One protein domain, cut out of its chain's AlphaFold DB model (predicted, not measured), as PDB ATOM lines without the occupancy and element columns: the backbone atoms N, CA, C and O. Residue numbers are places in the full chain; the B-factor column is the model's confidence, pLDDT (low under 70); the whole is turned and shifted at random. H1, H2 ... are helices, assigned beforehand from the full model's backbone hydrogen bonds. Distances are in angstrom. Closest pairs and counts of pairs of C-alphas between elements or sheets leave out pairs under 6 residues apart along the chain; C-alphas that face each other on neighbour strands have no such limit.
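AT A GLANCE: This is residues 412 to 534 of the 551 residues of the protein "DNA phosphorothioation system sulfurtransferase DndC" of Exiguobacterium sp. AM39-5BH (UniProt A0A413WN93). Two small helical lobes are loosely joined end to end: in one, H1 and H3 lie side by side with H2 near them, and in the other H5 and H6 form a hairpin, with H4 making a corner with H5. The second lobe is set crosswise at the end of H2, and at the opposite end of the domain residues 429 to 434, in the link from H1 to H2, stick out. The printed part has 123 residues with six named helices, H1 to H6 in order along the chain, and no named strand; the class is all helix. The whole is loose, with a radius of gyration of the C-alphas of 17.9 A, and elongated, spanning 55 by 34 by 25 A.

IN THESE COORDINATES: H1, residues 412 to 427, begins with C-alpha 412 at (196.802, 172.101, 155.363) and is 22.6 A long from first to last C-alpha. H2, residues 441 to 454, is 20.1 A long and ends with C-alpha 454 at (192.067, 183.027, 152.354). H3 holds residues 460 to 469. H4, residues 485 to 497, is 18.5 A long, and H5, residues 502 to 514, is 18.4 A long. H6, residues 524 to 534, ends with C-alpha 534 at (201.460, 193.345, 151.467).

HOW THE PARTS SIT: H1 and H3 touch, with the C-alphas of Ile 423 and Val 468 closest at 6.2 A, and run the same way at a shallow tilt of 23 degrees. H1 and H2 are near each other. H2 and H3 are close but not clearly touching; their closest C-alphas are those of Arg 448 and Leu 461, 6.1 A apart. They run opposite ways at a shallow tilt of 32 degrees, only just short of steep. H5 is the hub, touching three helices. H2, with residues 453 to 454 alone, only just touches H5, with 3 pairs of C-alphas within 8 A; the closest are those of Arg 453 and Thr 510, 6.6 A. H4 and H5 touch at a steep tilt of 54 degrees, opposite ways, with the C-alphas of Ser 495 and Phe 502 closest at 5.5 A; H4 does so with residues 491 to 496 alone. H5 and H6 form a helical hairpin at a shallow tilt of 18 degrees; their closest C-alphas are those of Leu 508 and Val 528, 6.8 A. Among the pairs that are apart are H1 and H5, and H4 and H6. In H1, H2, H3, H4, H5 and H6 every pair of O i and N i+4 is within hydrogen-bond range.

THE WHOLE: The C-alphas of Asn 432 and His 498, the two farthest apart, are 58.9 A apart. The printed part has no cut. The links from H1 to H2 and from H3 to H4 are long, with 13 and 15 residues. Mean pLDDT of the printed part is 81.2; 25 residues are under 70, among them 477 to 485, 499 to 504 and 530 to 534.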
ATOM      1  N   THR A 412     196.668 173.559 155.228       94.38
ATOM      2  CA  THR A 412     196.802 172.101 155.363       94.38
ATOM      3  C   THR A 412     196.676 171.652 156.815       94.38
ATOM      4  O   THR A 412     195.850 170.804 157.147       94.38
ATOM      5  N   THR A 413     197.422 172.292 157.721       96.69
ATOM      6  CA  THR A 413     197.360 171.985 159.156       96.69
ATOM      7  C   THR A 413     195.973 172.249 159.741       96.69
ATOM      8  O   THR A 413     195.490 171.491 160.583       96.69
ATOM      9  N   ARG A 414     195.310 173.329 159.316       97.50
ATOM     10  CA  ARG A 414     193.959 173.668 159.786       97.50
ATOM     11  C   ARG A 414     192.918 172.663 159.286       97.50
ATOM     12  O   ARG A 414     192.042 172.298 160.066       97.50
ATOM     13  N   ILE A 415     193.051 172.164 158.056       97.44
ATOM     14  CA  ILE A 415     192.227 171.074 157.511       97.44
ATOM     15  C   ILE A 415     192.437 169.787 158.316       97.44
ATOM     16  O   ILE A 415     191.460 169.165 158.730       97.44
ATOM     17  N   GLU A 416     193.686 169.417 158.613       97.50
ATOM     18  CA  GLU A 416     193.995 168.257 159.463       97.50
ATOM     19  C   GLU A 416     193.360 168.382 160.858       97.50
ATOM     20  O   GLU A 416     192.719 167.447 161.336       97.50
ATOM     21  N   LEU A 417     193.501 169.544 161.507       98.00
ATOM     22  CA  LEU A 417     192.905 169.797 162.823       98.00
ATOM     23  C   LEU A 417     191.378 169.762 162.785       98.00
ATOM     24  O   LEU A 417     190.763 169.257 163.723       98.00
ATOM     25  N   MET A 418     190.769 170.288 161.720       98.50
ATOM     26  CA  MET A 418     189.326 170.215 161.524       98.50
ATOM     27  C   MET A 418     188.868 168.767 161.375       98.50
ATOM     28  O   MET A 418     187.928 168.362 162.054       98.50
ATOM     29  N   ARG A 419     189.548 167.966 160.544       98.56
ATOM     30  CA  ARG A 419     189.218 166.548 160.351       98.56
ATOM     31  C   ARG A 419     189.247 165.806 161.681       98.56
ATOM     32  O   ARG A 419     188.269 165.159 162.044       98.56
ATOM     33  N   ASP A 420     190.338 165.956 162.425       98.25
ATOM     34  CA  ASP A 420     190.491 165.332 163.736       98.25
ATOM     35  C   ASP A 420     189.407 165.775 164.724       98.25
ATOM     36  O   ASP A 420     188.909 164.953 165.489       98.25
ATOM     37  N   LEU A 421     189.038 167.062 164.722       98.38
ATOM     38  CA  LEU A 421     188.013 167.603 165.613       98.38
ATOM     39  C   LEU A 421     186.618 167.075 165.263       98.38
ATOM     40  O   LEU A 421     185.851 166.755 166.169       98.38
ATOM     41  N   LEU A 422     186.288 166.963 163.974       98.19
ATOM     42  CA  LEU A 422     185.012 166.411 163.515       98.19
ATOM     43  C   LEU A 422     184.912 164.914 163.828       98.19
ATOM     44  O   LEU A 422     183.883 164.477 164.338       98.19
ATOM     45  N   ILE A 423     185.985 164.147 163.594       98.00
ATOM     46  CA  ILE A 423     186.062 162.726 163.974       98.00
ATOM     47  C   ILE A 423     185.902 162.587 165.489       98.00
ATOM     48  O   ILE A 423     185.087 161.797 165.957       98.00
ATOM     49  N   LEU A 424     186.627 163.404 166.258       97.31
ATOM     50  CA  LEU A 424     186.521 163.423 167.711       97.31
ATOM     51  C   LEU A 424     185.092 163.738 168.158       97.31
ATOM     52  O   LEU A 424     184.580 163.051 169.028       97.31
ATOM     53  N   GLN A 425     184.435 164.735 167.564       96.00
ATOM     54  CA  GLN A 425     183.048 165.077 167.880       96.00
ATOM     55  C   GLN A 425     182.081 163.933 167.563       96.00
ATOM     56  O   GLN A 425     181.191 163.666 168.363       96.00
ATOM     57  N   ARG A 426     182.246 163.264 166.417       95.12
ATOM     58  CA  ARG A 426     181.410 162.124 166.014       95.12
ATOM     59  C   ARG A 426     181.550 160.945 166.979       95.12
ATOM     60  O   ARG A 426     180.555 160.317 167.326       95.12
ATOM     61  N   ASP A 427     182.779 160.649 167.397       94.69
ATOM     62  CA  ASP A 427     183.093 159.444 168.170       94.69
ATOM     63  C   ASP A 427     182.961 159.654 169.692       94.69
ATOM     64  O   ASP A 427     182.868 158.684 170.452       94.69
ATOM     65  N   LEU A 428     182.952 160.907 170.161       93.56
ATOM     66  CA  LEU A 428     182.872 161.239 171.581       93.56
ATOM     67  C   LEU A 428     181.475 160.950 172.146       93.56
ATOM     68  O   LEU A 428     180.490 161.600 171.807       93.56
ATOM     69  N   LYS A 429     181.415 160.033 173.113       90.50
ATOM     70  CA  LYS A 429     180.202 159.729 173.880       90.50
ATOM     71  C   LYS A 429     180.264 160.406 175.242       90.50
ATOM     72  O   LYS A 429     180.944 159.919 176.144       90.50
ATOM     73  N   VAL A 430     179.562 161.527 175.388       88.62
ATOM     74  CA  VAL A 430     179.459 162.245 176.667       88.62
ATOM     75  C   VAL A 430     178.299 161.659 177.482       88.62
ATOM     76  O   VAL A 430     177.166 161.657 176.995       88.62
ATOM     77  N   PRO A 431     178.531 161.166 178.714       86.75
ATOM     78  CA  PRO A 431     177.461 160.659 179.567       86.75
ATOM     79  C   PRO A 431     176.357 161.699 179.787       86.75
ATOM     80  O   PRO A 431     176.641 162.880 179.979       86.75
ATOM     81  N   ASN A 432     175.099 161.250 179.799       80.81
ATOM     82  CA  ASN A 432     173.914 162.093 180.014       80.81
ATOM     83  C   ASN A 432     173.731 163.229 178.984       80.81
ATOM     84  O   ASN A 432     173.017 164.195 179.250       80.81
ATOM     85  N   SER A 433     174.345 163.118 177.802       79.88
ATOM     86  CA  SER A 433     174.140 164.039 176.685       79.88
ATOM     87  C   SER A 433     173.826 163.255 175.413       79.88
ATOM     88  O   SER A 433     174.567 162.349 175.043       79.88
ATOM     89  N   VAL A 434     172.714 163.593 174.754       69.06
ATOM     90  CA  VAL A 434     172.297 162.942 173.498       69.06
ATOM     91  C   VAL A 434     173.128 163.451 172.314       69.06
ATOM     92  O   VAL A 434     173.461 162.679 171.423       69.06
ATOM     93  N   GLU A 435     173.508 164.732 172.322       79.06
ATOM     94  CA  GLU A 435     174.278 165.365 171.249       79.06
ATOM     95  C   GLU A 435     175.191 166.455 171.845       79.06
ATOM     96  O   GLU A 435     174.790 167.609 172.013       79.06
ATOM     97  N   TYR A 436     176.426 166.094 172.214       87.06
ATOM     98  CA  TYR A 436     177.420 167.063 172.689       87.06
ATOM     99  C   TYR A 436     178.303 167.537 171.531       87.06
ATOM    100  O   TYR A 436     179.092 166.771 170.982       87.06
ATOM    101  N   LYS A 437     178.200 168.820 171.177       92.81
ATOM    102  CA  LYS A 437     179.004 169.431 170.111       92.81
ATOM    103  C   LYS A 437     180.265 170.078 170.675       92.81
ATOM    104  O   LYS A 437     180.179 171.034 171.443       92.81
ATOM    105  N   LEU A 438     181.427 169.582 170.254       95.88
ATOM    106  CA  LEU A 438     182.731 170.207 170.489       95.88
ATOM    107  C   LEU A 438     182.922 171.471 169.647       95.88
ATOM    108  O   LEU A 438     183.575 172.401 170.111       95.88
ATOM    109  N   ILE A 439     182.359 171.492 168.438       97.12
ATOM    110  CA  ILE A 439     182.319 172.629 167.519       97.12
ATOM    111  C   ILE A 439     180.885 172.844 167.028       97.12
ATOM    112  O   ILE A 439     180.190 171.911 166.622       97.12
ATOM    113  N   GLN A 440     180.423 174.088 167.091       95.69
ATOM    114  CA  GLN A 440     179.068 174.466 166.709       95.69
ATOM    115  C   GLN A 440     178.935 174.648 165.192       95.69
ATOM    116  O   GLN A 440     179.882 175.028 164.503       95.69
ATOM    117  N   ASN A 441     177.722 174.461 164.669       95.56
ATOM    118  CA  ASN A 441     177.426 174.658 163.245       95.56
ATOM    119  C   ASN A 441     177.771 176.086 162.776       95.56
ATOM    120  O   ASN A 441     178.294 176.276 161.681       95.56
ATOM    121  N   ASP A 442     177.541 177.090 163.625       95.25
ATOM    122  CA  ASP A 442     177.874 178.479 163.302       95.25
ATOM    123  C   ASP A 442     179.389 178.717 163.251       95.25
ATOM    124  O   ASP A 442     179.854 179.507 162.428       95.25
ATOM    125  N   GLU A 443     180.174 178.006 164.071       97.50
ATOM    126  CA  GLU A 443     181.639 178.032 163.981       97.50
ATOM    127  C   GLU A 443     182.103 177.422 162.655       97.50
ATOM    128  O   GLU A 443     182.951 178.009 161.990       97.50
ATOM    129  N   LEU A 444     181.506 176.307 162.211       97.44
ATOM    130  CA  LEU A 444     181.812 175.701 160.909       97.44
ATOM    131  C   LEU A 444     181.527 176.664 159.750       97.44
ATOM    132  O   LEU A 444     182.385 176.865 158.891       97.44
ATOM    133  N   ARG A 445     180.363 177.324 159.749       94.56
ATOM    134  CA  ARG A 445     180.017 178.340 158.738       94.56
ATOM    135  C   ARG A 445     180.987 179.524 158.767       94.56
ATOM    136  O   ARG A 445     181.426 179.997 157.721       94.56
ATOM    137  N   ALA A 446     181.361 180.001 159.956       94.69
ATOM    138  CA  ALA A 446     182.343 181.074 160.096       94.69
ATOM    139  C   ALA A 446     183.734 180.667 159.582       94.69
ATOM    140  O   ALA A 446     184.383 181.464 158.907       94.69
ATOM    141  N   ILE A 447     184.170 179.436 159.858       96.88
ATOM    142  CA  ILE A 447     185.449 178.890 159.393       96.88
ATOM    143  C   ILE A 447     185.458 178.736 157.870       96.88
ATOM    144  O   ILE A 447     186.405 179.209 157.249       96.88
ATOM    145  N   ARG A 448     184.394 178.188 157.260       93.31
ATOM    146  CA  ARG A 448     184.251 178.103 155.791       93.31
ATOM    147  C   ARG A 448     184.460 179.467 155.134       93.31
ATOM    148  O   ARG A 448     185.296 179.608 154.251       93.31
ATOM    149  N   ARG A 449     183.764 180.501 155.632       89.12
ATOM    150  CA  ARG A 449     183.887 181.879 155.122       89.12
ATOM    151  C   ARG A 449     185.302 182.443 155.264       89.12
ATOM    152  O   ARG A 449     185.738 183.201 154.404       89.12
ATOM    153  N   LEU A 450     186.015 182.111 156.342       90.75
ATOM    154  CA  LEU A 450     187.411 182.524 156.515       90.75
ATOM    155  C   LEU A 450     188.329 181.826 155.509       90.75
ATOM    156  O   LEU A 450     189.128 182.500 154.869       90.75
ATOM    157  N   TRP A 451     188.191 180.513 155.333       91.69
ATOM    158  CA  TRP A 451     189.022 179.746 154.405       91.69
ATOM    159  C   TRP A 451     188.795 180.151 152.948       91.69
ATOM    160  O   TRP A 451     189.768 180.379 152.232       91.69
ATOM    161  N   LEU A 452     187.540 180.353 152.530       83.94
ATOM    162  CA  LEU A 452     187.210 180.855 151.191       83.94
ATOM    163  C   LEU A 452     187.891 182.204 150.909       83.94
ATOM    164  O   LEU A 452     188.495 182.393 149.854       83.94
ATOM    165  N   ARG A 453     187.866 183.128 151.881       78.94
ATOM    166  CA  ARG A 453     188.545 184.432 151.769       78.94
ATOM    167  C   ARG A 453     190.066 184.323 151.715       78.94
ATOM    168  O   ARG A 453     190.716 185.189 151.137       78.94
ATOM    169  N   GLU A 454     190.627 183.289 152.328       77.06
ATOM    170  CA  GLU A 454     192.067 183.027 152.354       77.06
ATOM    171  C   GLU A 454     192.567 182.198 151.160       77.06
ATOM    172  O   GLU A 454     193.771 181.970 151.069       77.06
ATOM    173  N   GLY A 455     191.682 181.794 150.238       73.31
ATOM    174  CA  GLY A 455     192.050 181.111 148.991       73.31
ATOM    175  C   GLY A 455     191.694 179.622 148.916       73.31
ATOM    176  O   GLY A 455     192.120 178.956 147.974       73.31
ATOM    177  N   ASP A 456     190.897 179.078 149.849       81.56
ATOM    178  CA  ASP A 456     190.357 177.704 149.760       81.56
ATOM    179  C   ASP A 456     189.233 177.602 148.714       81.56
ATOM    180  O   ASP A 456     188.072 177.363 149.027       81.56
ATOM    181  N   TRP A 457     189.561 177.814 147.441       74.88
ATOM    182  CA  TRP A 457     188.589 177.807 146.340       74.88
ATOM    183  C   TRP A 457     187.973 176.435 146.061       74.88
ATOM    184  O   TRP A 457     186.926 176.349 145.426       74.88
ATOM    185  N   LYS A 458     188.600 175.364 146.561       78.81
ATOM    186  CA  LYS A 458     188.034 174.011 146.531       78.81
ATOM    187  C   LYS A 458     186.876 173.844 147.514       78.81
ATOM    188  O   LYS A 458     186.186 172.835 147.429       78.81
ATOM    189  N   ASP A 459     186.675 174.816 148.410       86.69
ATOM    190  CA  ASP A 459     185.656 174.799 149.454       86.69
ATOM    191  C   ASP A 459     185.705 173.482 150.238       86.69
ATOM    192  O   ASP A 459     184.804 172.642 150.204       86.69
ATOM    193  N   THR A 460     186.842 173.261 150.897       90.56
ATOM    194  CA  THR A 460     187.219 171.946 151.422       90.56
ATOM    195  C   THR A 460     186.327 171.512 152.594       90.56
ATOM    196  O   THR A 460     186.110 170.316 152.815       90.56
ATOM    197  N   LEU A 461     185.787 172.462 153.368       94.25
ATOM    198  CA  LEU A 461     185.084 172.165 154.619       94.25
ATOM    199  C   LEU A 461     183.768 171.372 154.439       94.25
ATOM    200  O   LEU A 461     183.590 170.393 155.170       94.25
ATOM    201  N   PRO A 462     182.858 171.716 153.504       93.81
ATOM    202  CA  PRO A 462     181.688 170.888 153.199       93.81
ATOM    203  C   PRO A 462     182.026 169.436 152.852       93.81
ATOM    204  O   PRO A 462     181.423 168.518 153.412       93.81
ATOM    205  N   GLY A 463     183.023 169.225 151.985       93.31
ATOM    206  CA  GLY A 463     183.475 167.886 151.600       93.31
ATOM    207  C   GLY A 463     183.984 167.091 152.801       93.31
ATOM    208  O   GLY A 463     183.578 165.948 153.005       93.31
ATOM    209  N   LEU A 464     184.789 167.731 153.652       95.81
ATOM    210  CA  LEU A 464     185.299 167.131 154.882       95.81
ATOM    211  C   LEU A 464     184.183 166.775 155.879       95.81
ATOM    212  O   LEU A 464     184.227 165.726 156.518       95.81
ATOM    213  N   TYR A 465     183.171 167.631 156.026       96.75
ATOM    214  CA  TYR A 465     182.038 167.357 156.910       96.75
ATOM    215  C   TYR A 465     181.243 166.134 156.436       96.75
ATOM    216  O   TYR A 465     180.960 165.235 157.232       96.75
ATOM    217  N   ARG A 466     180.952 166.064 155.129       96.44
ATOM    218  CA  ARG A 466     180.273 164.923 154.506       96.44
ATOM    219  C   ARG A 466     181.085 163.635 154.637       96.44
ATOM    220  O   ARG A 466     180.508 162.598 154.938       96.44
ATOM    221  N   GLU A 467     182.406 163.703 154.463       96.94
ATOM    222  CA  GLU A 467     183.323 162.569 154.666       96.94
ATOM    223  C   GLU A 467     183.190 161.983 156.083       96.94
ATOM    224  O   GLU A 467     183.138 160.766 156.253       96.94
ATOM    225  N   VAL A 468     183.104 162.839 157.107       97.19
ATOM    226  CA  VAL A 468     183.082 162.397 158.511       97.19
ATOM    227  C   VAL A 468     181.698 161.934 158.973       97.19
ATOM    228  O   VAL A 468     181.614 160.917 159.670       97.19
ATOM    229  N   PHE A 469     180.634 162.668 158.626       95.69
ATOM    230  CA  PHE A 469     179.274 162.435 159.136       95.69
ATOM    231  C   PHE A 469     178.345 161.704 158.157       95.69
ATOM    232  O   PHE A 469     177.276 161.258 158.564       95.69
ATOM    233  N   GLY A 470     178.712 161.587 156.878       94.50
ATOM    234  CA  GLY A 470     177.869 160.993 155.833       94.50
ATOM    235  C   GLY A 470     176.656 161.841 155.432       94.50
ATOM    236  O   GLY A 470     175.855 161.407 154.608       94.50
ATOM    237  N   VAL A 471     176.514 163.042 155.996       92.19
ATOM    238  CA  VAL A 471     175.428 163.993 155.725       92.19
ATOM    239  C   VAL A 471     176.000 165.380 155.473       92.19
ATOM    240  O   VAL A 471     177.094 165.703 155.934       92.19
ATOM    241  N   ASP A 472     175.250 166.212 154.758       89.88
ATOM    242  CA  ASP A 472     175.575 167.626 154.610       89.88
ATOM    243  C   ASP A 472     174.970 168.452 155.746       89.88
ATOM    244  O   ASP A 472     173.852 168.209 156.202       89.88
ATOM    245  N   LEU A 473     175.720 169.461 156.184       89.62
ATOM    246  CA  LEU A 473     175.169 170.549 156.976       89.62
ATOM    247  C   LEU A 473     174.316 171.443 156.063       89.62
ATOM    248  O   LEU A 473     174.589 171.566 154.870       89.62
ATOM    249  N   ASP A 474     173.338 172.138 156.639       88.31
ATOM    250  CA  ASP A 474     172.702 173.289 155.994       88.31
ATOM    251  C   ASP A 474     173.716 174.441 155.859       88.31
ATOM    252  O   ASP A 474     173.898 175.283 156.753       88.31
ATOM    253  N   TRP A 475     174.483 174.390 154.777       86.38
ATOM    254  CA  TRP A 475     175.462 175.393 154.406       86.38
ATOM    255  C   TRP A 475     174.754 176.607 153.805       86.38
ATOM    256  O   TRP A 475     173.859 176.459 152.979       86.38
ATOM    257  N   GLU A 476     175.196 177.816 154.168       76.94
ATOM    258  CA  GLU A 476     174.782 179.024 153.446       76.94
ATOM    259  C   GLU A 476     175.088 178.811 151.947       76.94
ATOM    260  O   GLU A 476     176.209 178.405 151.601       76.94
ATOM    261  N   GLN A 477     174.087 179.021 151.081       59.59
ATOM    262  CA  GLN A 477     174.297 179.084 149.635       59.59
ATOM    263  C   GLN A 477     175.173 180.305 149.381       59.59
ATOM    264  O   GLN A 477     174.721 181.446 149.463       59.59
ATOM    265  N   ASP A 478     176.466 180.065 149.189       52.75
ATOM    266  CA  ASP A 478     177.372 181.124 148.791       52.75
ATOM    267  C   ASP A 478     177.245 181.253 147.275       52.75
ATOM    268  O   ASP A 478     177.902 180.538 146.519       52.75
ATOM    269  N   ASP A 479     176.381 182.165 146.823       46.72
ATOM    270  CA  ASP A 479     176.205 182.524 145.405       46.72
ATOM    271  C   ASP A 479     177.494 183.100 144.770       46.72
ATOM    272  O   ASP A 479     177.499 183.547 143.624       46.72
ATOM    273  N   ARG A 480     178.602 183.132 145.521       52.53
ATOM    274  CA  ARG A 480     179.897 183.704 145.155       52.53
ATOM    275  C   ARG A 480     180.980 182.648 144.973       52.53
ATOM    276  O   ARG A 480     182.144 182.935 145.254       52.53
ATOM    277  N   GLN A 481     180.645 181.443 144.518       54.84
ATOM    278  CA  GLN A 481     181.674 180.536 144.012       54.84
ATOM    279  C   GLN A 481     182.369 181.237 142.829       54.84
ATOM    280  O   GLN A 481     181.804 181.357 141.746       54.84
ATOM    281  N   ILE A 482     183.547 181.817 143.089       57.91
ATOM    282  CA  ILE A 482     184.189 182.783 142.180       57.91
ATOM    283  C   ILE A 482     184.620 182.085 140.888       57.91
ATOM    284  O   ILE A 482     184.531 182.667 139.809       57.91
ATOM    285  N   LEU A 483     185.088 180.843 141.012       64.50
ATOM    286  CA  LEU A 483     185.578 180.011 139.922       64.50
ATOM    287  C   LEU A 483     185.207 178.552 140.196       64.50
ATOM    288  O   LEU A 483     185.172 178.114 141.348       64.50
ATOM    289  N   THR A 484     184.950 177.792 139.135       68.94
ATOM    290  CA  THR A 484     184.853 176.330 139.218       68.94
ATOM    291  C   THR A 484     186.229 175.713 139.488       68.94
ATOM    292  O   THR A 484     187.260 176.364 139.309       68.94
ATOM    293  N   SER A 485     186.275 174.442 139.900       66.69
ATOM    294  CA  SER A 485     187.546 173.736 140.131       66.69
ATOM    295  C   SER A 485     188.453 173.732 138.895       66.69
ATOM    296  O   SER A 485     189.659 173.913 139.032       66.69
ATOM    297  N   ASP A 486     187.877 173.601 137.699       71.62
ATOM    298  CA  ASP A 486     188.627 173.642 136.438       71.62
ATOM    299  C   ASP A 486     189.200 175.038 136.172       71.62
ATOM    300  O   ASP A 486     190.387 175.181 135.894       71.62
ATOM    301  N   GLN A 487     188.397 176.088 136.374       78.69
ATOM    302  CA  GLN A 487     188.848 177.475 136.225       78.69
ATOM    303  C   GLN A 487     189.930 177.861 137.244       78.69
ATOM    304  O   GLN A 487     190.821 178.650 136.934       78.69
ATOM    305  N   ALA A 488     189.862 177.319 138.463       74.62
ATOM    306  CA  ALA A 488     190.895 177.507 139.475       74.62
ATOM    307  C   ALA A 488     192.224 176.863 139.050       74.62
ATOM    308  O   ALA A 488     193.265 177.507 139.177       74.62
ATOM    309  N   ASN A 489     192.184 175.640 138.505       77.75
ATOM    310  CA  ASN A 489     193.368 174.954 137.981       77.75
ATOM    311  C   ASN A 489     193.969 175.705 136.781       77.75
ATOM    312  O   ASN A 489     195.185 175.880 136.709       77.75
ATOM    313  N   ASP A 490     193.131 176.190 135.861       81.12
ATOM    314  CA  ASP A 490     193.579 176.993 134.717       81.12
ATOM    315  C   ASP A 490     194.259 178.288 135.172       81.12
ATOM    316  O   ASP A 490     195.304 178.673 134.643       81.12
ATOM    317  N   LEU A 491     193.691 178.959 136.179       81.62
ATOM    318  CA  LEU A 491     194.288 180.165 136.739       81.62
ATOM    319  C   LEU A 491     195.618 179.863 137.438       81.62
ATOM    320  O   LEU A 491     196.554 180.643 137.295       81.62
ATOM    321  N   GLU A 492     195.732 178.732 138.134       76.75
ATOM    322  CA  GLU A 492     196.985 178.282 138.751       76.75
ATOM    323  C   GLU A 492     198.074 178.038 137.696       76.75
ATOM    324  O   GLU A 492     199.182 178.567 137.812       76.75
ATOM    325  N   LEU A 493     197.738 177.329 136.615       79.12
ATOM    326  CA  LEU A 493     198.620 177.111 135.463       79.12
ATOM    327  C   LEU A 493     199.063 178.433 134.818       79.12
ATOM    328  O   LEU A 493     200.238 178.604 134.479       79.12
ATOM    329  N   LEU A 494     198.145 179.391 134.660       82.50
ATOM    330  CA  LEU A 494     198.451 180.718 134.120       82.50
ATOM    331  C   LEU A 494     199.345 181.530 135.062       82.50
ATOM    332  O   LEU A 494     200.303 182.152 134.602       82.50
ATOM    333  N   SER A 495     199.075 181.510 136.367       73.56
ATOM    334  CA  SER A 495     199.909 182.170 137.371       73.56
ATOM    335  C   SER A 495     201.340 181.639 137.328       73.56
ATOM    336  O   SER A 495     202.273 182.434 137.228       73.56
ATOM    337  N   GLN A 496     201.516 180.315 137.273       70.56
ATOM    338  CA  GLN A 496     202.832 179.685 137.133       70.56
ATOM    339  C   GLN A 496     203.533 180.101 135.833       70.56
ATOM    340  O   GLN A 496     204.694 180.503 135.859       70.56
ATOM    341  N   LYS A 497     202.818 180.083 134.698       72.19
ATOM    342  CA  LYS A 497     203.357 180.509 133.394       72.19
ATOM    343  C   LYS A 497     203.872 181.953 133.408       72.19
ATOM    344  O   LYS A 497     204.836 182.261 132.710       72.19
ATOM    345  N   HIS A 498     203.222 182.833 134.164       72.38
ATOM    346  CA  HIS A 498     203.566 184.253 134.248       72.38
ATOM    347  C   HIS A 498     204.463 184.607 135.446       72.38
ATOM    348  O   HIS A 498     204.749 185.786 135.644       72.38
ATOM    349  N   GLY A 499     204.914 183.622 136.233       57.53
ATOM    350  CA  GLY A 499     205.729 183.861 137.428       57.53
ATOM    351  C   GLY A 499     205.001 184.667 138.509       57.53
ATOM    352  O   GLY A 499     205.632 185.403 139.263       57.53
ATOM    353  N   LEU A 500     203.670 184.582 138.550       65.88
ATOM    354  CA  LEU A 500     202.834 185.258 139.536       65.88
ATOM    355  C   LEU A 500     202.526 184.311 140.696       65.88
ATOM    356  O   LEU A 500     202.177 183.152 140.480       65.88
ATOM    357  N   ASP A 501     202.575 184.833 141.923       63.41
ATOM    358  CA  ASP A 501     202.098 184.104 143.098       63.41
ATOM    359  C   ASP A 501     200.591 183.848 142.969       63.41
ATOM    360  O   ASP A 501     199.782 184.784 142.960       63.41
ATOM    361  N   PHE A 502     200.204 182.576 142.866       68.62
ATOM    362  CA  PHE A 502     198.803 182.195 142.714       68.62
ATOM    363  C   PHE A 502     197.965 182.710 143.888       68.62
ATOM    364  O   PHE A 502     196.900 183.275 143.667       68.62
ATOM    365  N   ASN A 503     198.471 182.647 145.124       65.31
ATOM    366  CA  ASN A 503     197.752 183.105 146.317       65.31
ATOM    367  C   ASN A 503     197.438 184.617 146.262       65.31
ATOM    368  O   ASN A 503     196.325 185.053 146.566       65.31
ATOM    369  N   MET A 504     198.386 185.434 145.803       68.31
ATOM    370  CA  MET A 504     198.168 186.854 145.524       68.31
ATOM    371  C   MET A 504     197.084 187.077 144.466       68.31
ATOM    372  O   MET A 504     196.185 187.893 144.685       68.31
ATOM    373  N   VAL A 505     197.130 186.344 143.348       74.25
ATOM    374  CA  VAL A 505     196.093 186.415 142.306       74.25
ATOM    375  C   VAL A 505     194.732 186.032 142.887       74.25
ATOM    376  O   VAL A 505     193.755 186.754 142.681       74.25
ATOM    377  N   GLN A 506     194.672 184.972 143.695       72.50
ATOM    378  CA  GLN A 506     193.441 184.543 144.344       72.50
ATOM    379  C   GLN A 506     192.865 185.642 145.238       72.50
ATOM    380  O   GLN A 506     191.684 185.979 145.143       72.50
ATOM    381  N   LYS A 507     193.703 186.261 146.073       72.00
ATOM    382  CA  LYS A 507     193.274 187.355 146.948       72.00
ATOM    383  C   LYS A 507     192.849 188.602 146.176       72.00
ATOM    384  O   LYS A 507     191.907 189.268 146.608       72.00
ATOM    385  N   LEU A 508     193.493 188.926 145.049       76.94
ATOM    386  CA  LEU A 508     193.065 190.024 144.172       76.94
ATOM    387  C   LEU A 508     191.675 189.755 143.593       76.94
ATOM    388  O   LEU A 508     190.834 190.653 143.608       76.94
ATOM    389  N   PHE A 509     191.412 188.525 143.148       77.50
ATOM    390  CA  PHE A 509     190.096 188.104 142.668       77.50
ATOM    391  C   PHE A 509     189.035 188.189 143.768       77.50
ATOM    392  O   PHE A 509     187.990 188.804 143.556       77.50
ATOM    393  N   THR A 510     189.317 187.662 144.962       73.25
ATOM    394  CA  THR A 510     188.419 187.773 146.121       73.25
ATOM    395  C   THR A 510     188.154 189.235 146.489       73.25
ATOM    396  O   THR A 510     187.002 189.624 146.664       73.25
ATOM    397  N   THR A 511     189.196 190.074 146.519       74.12
ATOM    398  CA  THR A 511     189.064 191.516 146.789       74.12
ATOM    399  C   THR A 511     188.199 192.184 145.727       74.12
ATOM    400  O   THR A 511     187.289 192.926 146.061       74.12
ATOM    401  N   ALA A 512     188.420 191.912 144.439       74.88
ATOM    402  CA  ALA A 512     187.589 192.457 143.367       74.88
ATOM    403  C   ALA A 512     186.121 192.027 143.497       74.88
ATOM    404  O   ALA A 512     185.226 192.858 143.319       74.88
ATOM    405  N   ASN A 513     185.888 190.765 143.861       72.75
ATOM    406  CA  ASN A 513     184.568 190.183 144.061       72.75
ATOM    407  C   ASN A 513     183.814 190.812 145.244       72.75
ATOM    408  O   ASN A 513     182.625 191.095 145.128       72.75
ATOM    409  N   ASP A 514     184.495 191.126 146.349       70.94
ATOM    410  CA  ASP A 514     183.884 191.795 147.510       70.94
ATOM    411  C   ASP A 514     183.312 193.187 147.177       70.94
ATOM    412  O   ASP A 514     182.389 193.664 147.842       70.94
ATOM    413  N   PHE A 515     183.816 193.825 146.116       72.69
ATOM    414  CA  PHE A 515     183.319 195.103 145.603       72.69
ATOM    415  C   PHE A 515     182.367 194.963 144.399       72.69
ATOM    416  O   PHE A 515     181.914 195.985 143.863       72.69
ATOM    417  N   LEU A 516     182.034 193.743 143.957       68.19
ATOM    418  CA  LEU A 516     180.999 193.522 142.945       68.19
ATOM    419  C   LEU A 516     179.615 193.832 143.537       68.19
ATOM    420  O   LEU A 516     179.261 193.394 144.625       68.19
ATOM    421  N   GLY A 517     178.832 194.647 142.825       64.25
ATOM    422  CA  GLY A 517     177.492 195.075 143.256       64.25
ATOM    423  C   GLY A 517     177.454 196.309 144.169       64.25
ATOM    424  O   GLY A 517     176.378 196.856 144.415       64.25
ATOM    425  N   VAL A 518     178.602 196.820 144.627       72.94
ATOM    426  CA  VAL A 518     178.658 198.056 145.422       72.94
ATOM    427  C   VAL A 518     178.624 199.275 144.490       72.94
ATOM    428  O   VAL A 518     179.522 199.462 143.672       72.94
ATOM    429  N   LYS A 519     177.610 200.148 144.632       68.50
ATOM    430  CA  LYS A 519     177.443 201.368 143.801       68.50
ATOM    431  C   LYS A 519     178.652 202.312 143.833       68.50
ATOM    432  O   LYS A 519     178.894 203.024 142.866       68.50
ATOM    433  N   VAL A 520     179.394 202.341 144.941       67.50
ATOM    434  CA  VAL A 520     180.608 203.149 145.099       67.50
ATOM    435  C   VAL A 520     181.690 202.293 145.745       67.50
ATOM    436  O   VAL A 520     181.606 201.968 146.927       67.50
ATOM    437  N   LYS A 521     182.742 201.971 144.988       74.88
ATOM    438  CA  LYS A 521     183.878 201.144 145.429       74.88
ATOM    439  C   LYS A 521     184.860 201.910 146.334       74.88
ATOM    440  O   LYS A 521     186.065 201.942 146.086       74.88
ATOM    441  N   ARG A 522     184.358 202.596 147.370       72.62
ATOM    442  CA  ARG A 522     185.200 203.313 148.346       72.62
ATOM    443  C   ARG A 522     186.098 202.312 149.067       72.62
ATOM    444  O   ARG A 522     185.594 201.417 149.729       72.62
ATOM    445  N   GLY A 523     187.411 202.494 148.964       71.56
ATOM    446  CA  GLY A 523     188.391 201.618 149.608       71.56
ATOM    447  C   GLY A 523     188.957 200.523 148.705       71.56
ATOM    448  O   GLY A 523     190.038 200.053 149.013       71.56
ATOM    449  N   PHE A 524     188.358 200.214 147.548       78.75
ATOM    450  CA  PHE A 524     188.868 199.161 146.655       78.75
ATOM    451  C   PHE A 524     190.321 199.397 146.235       78.75
ATOM    452  O   PHE A 524     191.167 198.540 146.443       78.75
ATOM    453  N   ASN A 525     190.644 200.594 145.733       77.69
ATOM    454  CA  ASN A 525     192.026 200.925 145.368       77.69
ATOM    455  C   ASN A 525     192.970 200.879 146.575       77.69
ATOM    456  O   ASN A 525     194.140 200.570 146.409       77.69
ATOM    457  N   LYS A 526     192.471 201.168 147.783       78.12
ATOM    458  CA  LYS A 526     193.258 201.070 149.015       78.12
ATOM    459  C   LYS A 526     193.505 199.610 149.393       78.12
ATOM    460  O   LYS A 526     194.617 199.305 149.793       78.12
ATOM    461  N   ASP A 527     192.516 198.736 149.252       73.69
ATOM    462  CA  ASP A 527     192.618 197.314 149.585       73.69
ATOM    463  C   ASP A 527     193.446 196.560 148.542       73.69
ATOM    464  O   ASP A 527     194.307 195.770 148.909       73.69
ATOM    465  N   VAL A 528     193.283 196.882 147.255       75.69
ATOM    466  CA  VAL A 528     194.155 196.397 146.178       75.69
ATOM    467  C   VAL A 528     195.575 196.902 146.384       75.69
ATOM    468  O   VAL A 528     196.493 196.093 146.404       75.69
ATOM    469  N   ALA A 529     195.781 198.205 146.602       70.44
ATOM    470  CA  ALA A 529     197.115 198.729 146.888       70.44
ATOM    471  C   ALA A 529     197.705 198.094 148.149       70.44
ATOM    472  O   ALA A 529     198.874 197.737 148.139       70.44
ATOM    473  N   ALA A 530     196.907 197.885 149.201       69.50
ATOM    474  CA  ALA A 530     197.333 197.188 150.407       69.50
ATOM    475  C   ALA A 530     197.753 195.750 150.093       69.50
ATOM    476  O   ALA A 530     198.811 195.334 150.548       69.50
ATOM    477  N   LEU A 531     196.990 195.019 149.282       69.69
ATOM    478  CA  LEU A 531     197.285 193.642 148.902       69.69
ATOM    479  C   LEU A 531     198.540 193.529 148.028       69.69
ATOM    480  O   LEU A 531     199.413 192.713 148.304       69.69
ATOM    481  N   LEU A 532     198.658 194.396 147.020       65.75
ATOM    482  CA  LEU A 532     199.852 194.520 146.183       65.75
ATOM    483  C   LEU A 532     201.068 194.966 147.016       65.75
ATOM    484  O   LEU A 532     202.190 194.539 146.766       65.75
ATOM    485  N   SER A 533     200.847 195.782 148.049       59.72
ATOM    486  CA  SER A 533     201.889 196.239 148.973       59.72
ATOM    487  C   SER A 533     202.237 195.218 150.062       59.72
ATOM    488  O   SER A 533     203.274 195.359 150.707       59.72
ATOM    489  N   GLN A 534     201.387 194.208 150.287       55.41
ATOM    490  CA  GLN A 534     201.460 193.345 151.467       55.41
ATOM    491  C   GLN A 534     202.599 192.330 151.437       55.41
ATOM    492  O   GLN A 534     202.843 191.745 152.478       55.41
TER     493      GLN A 534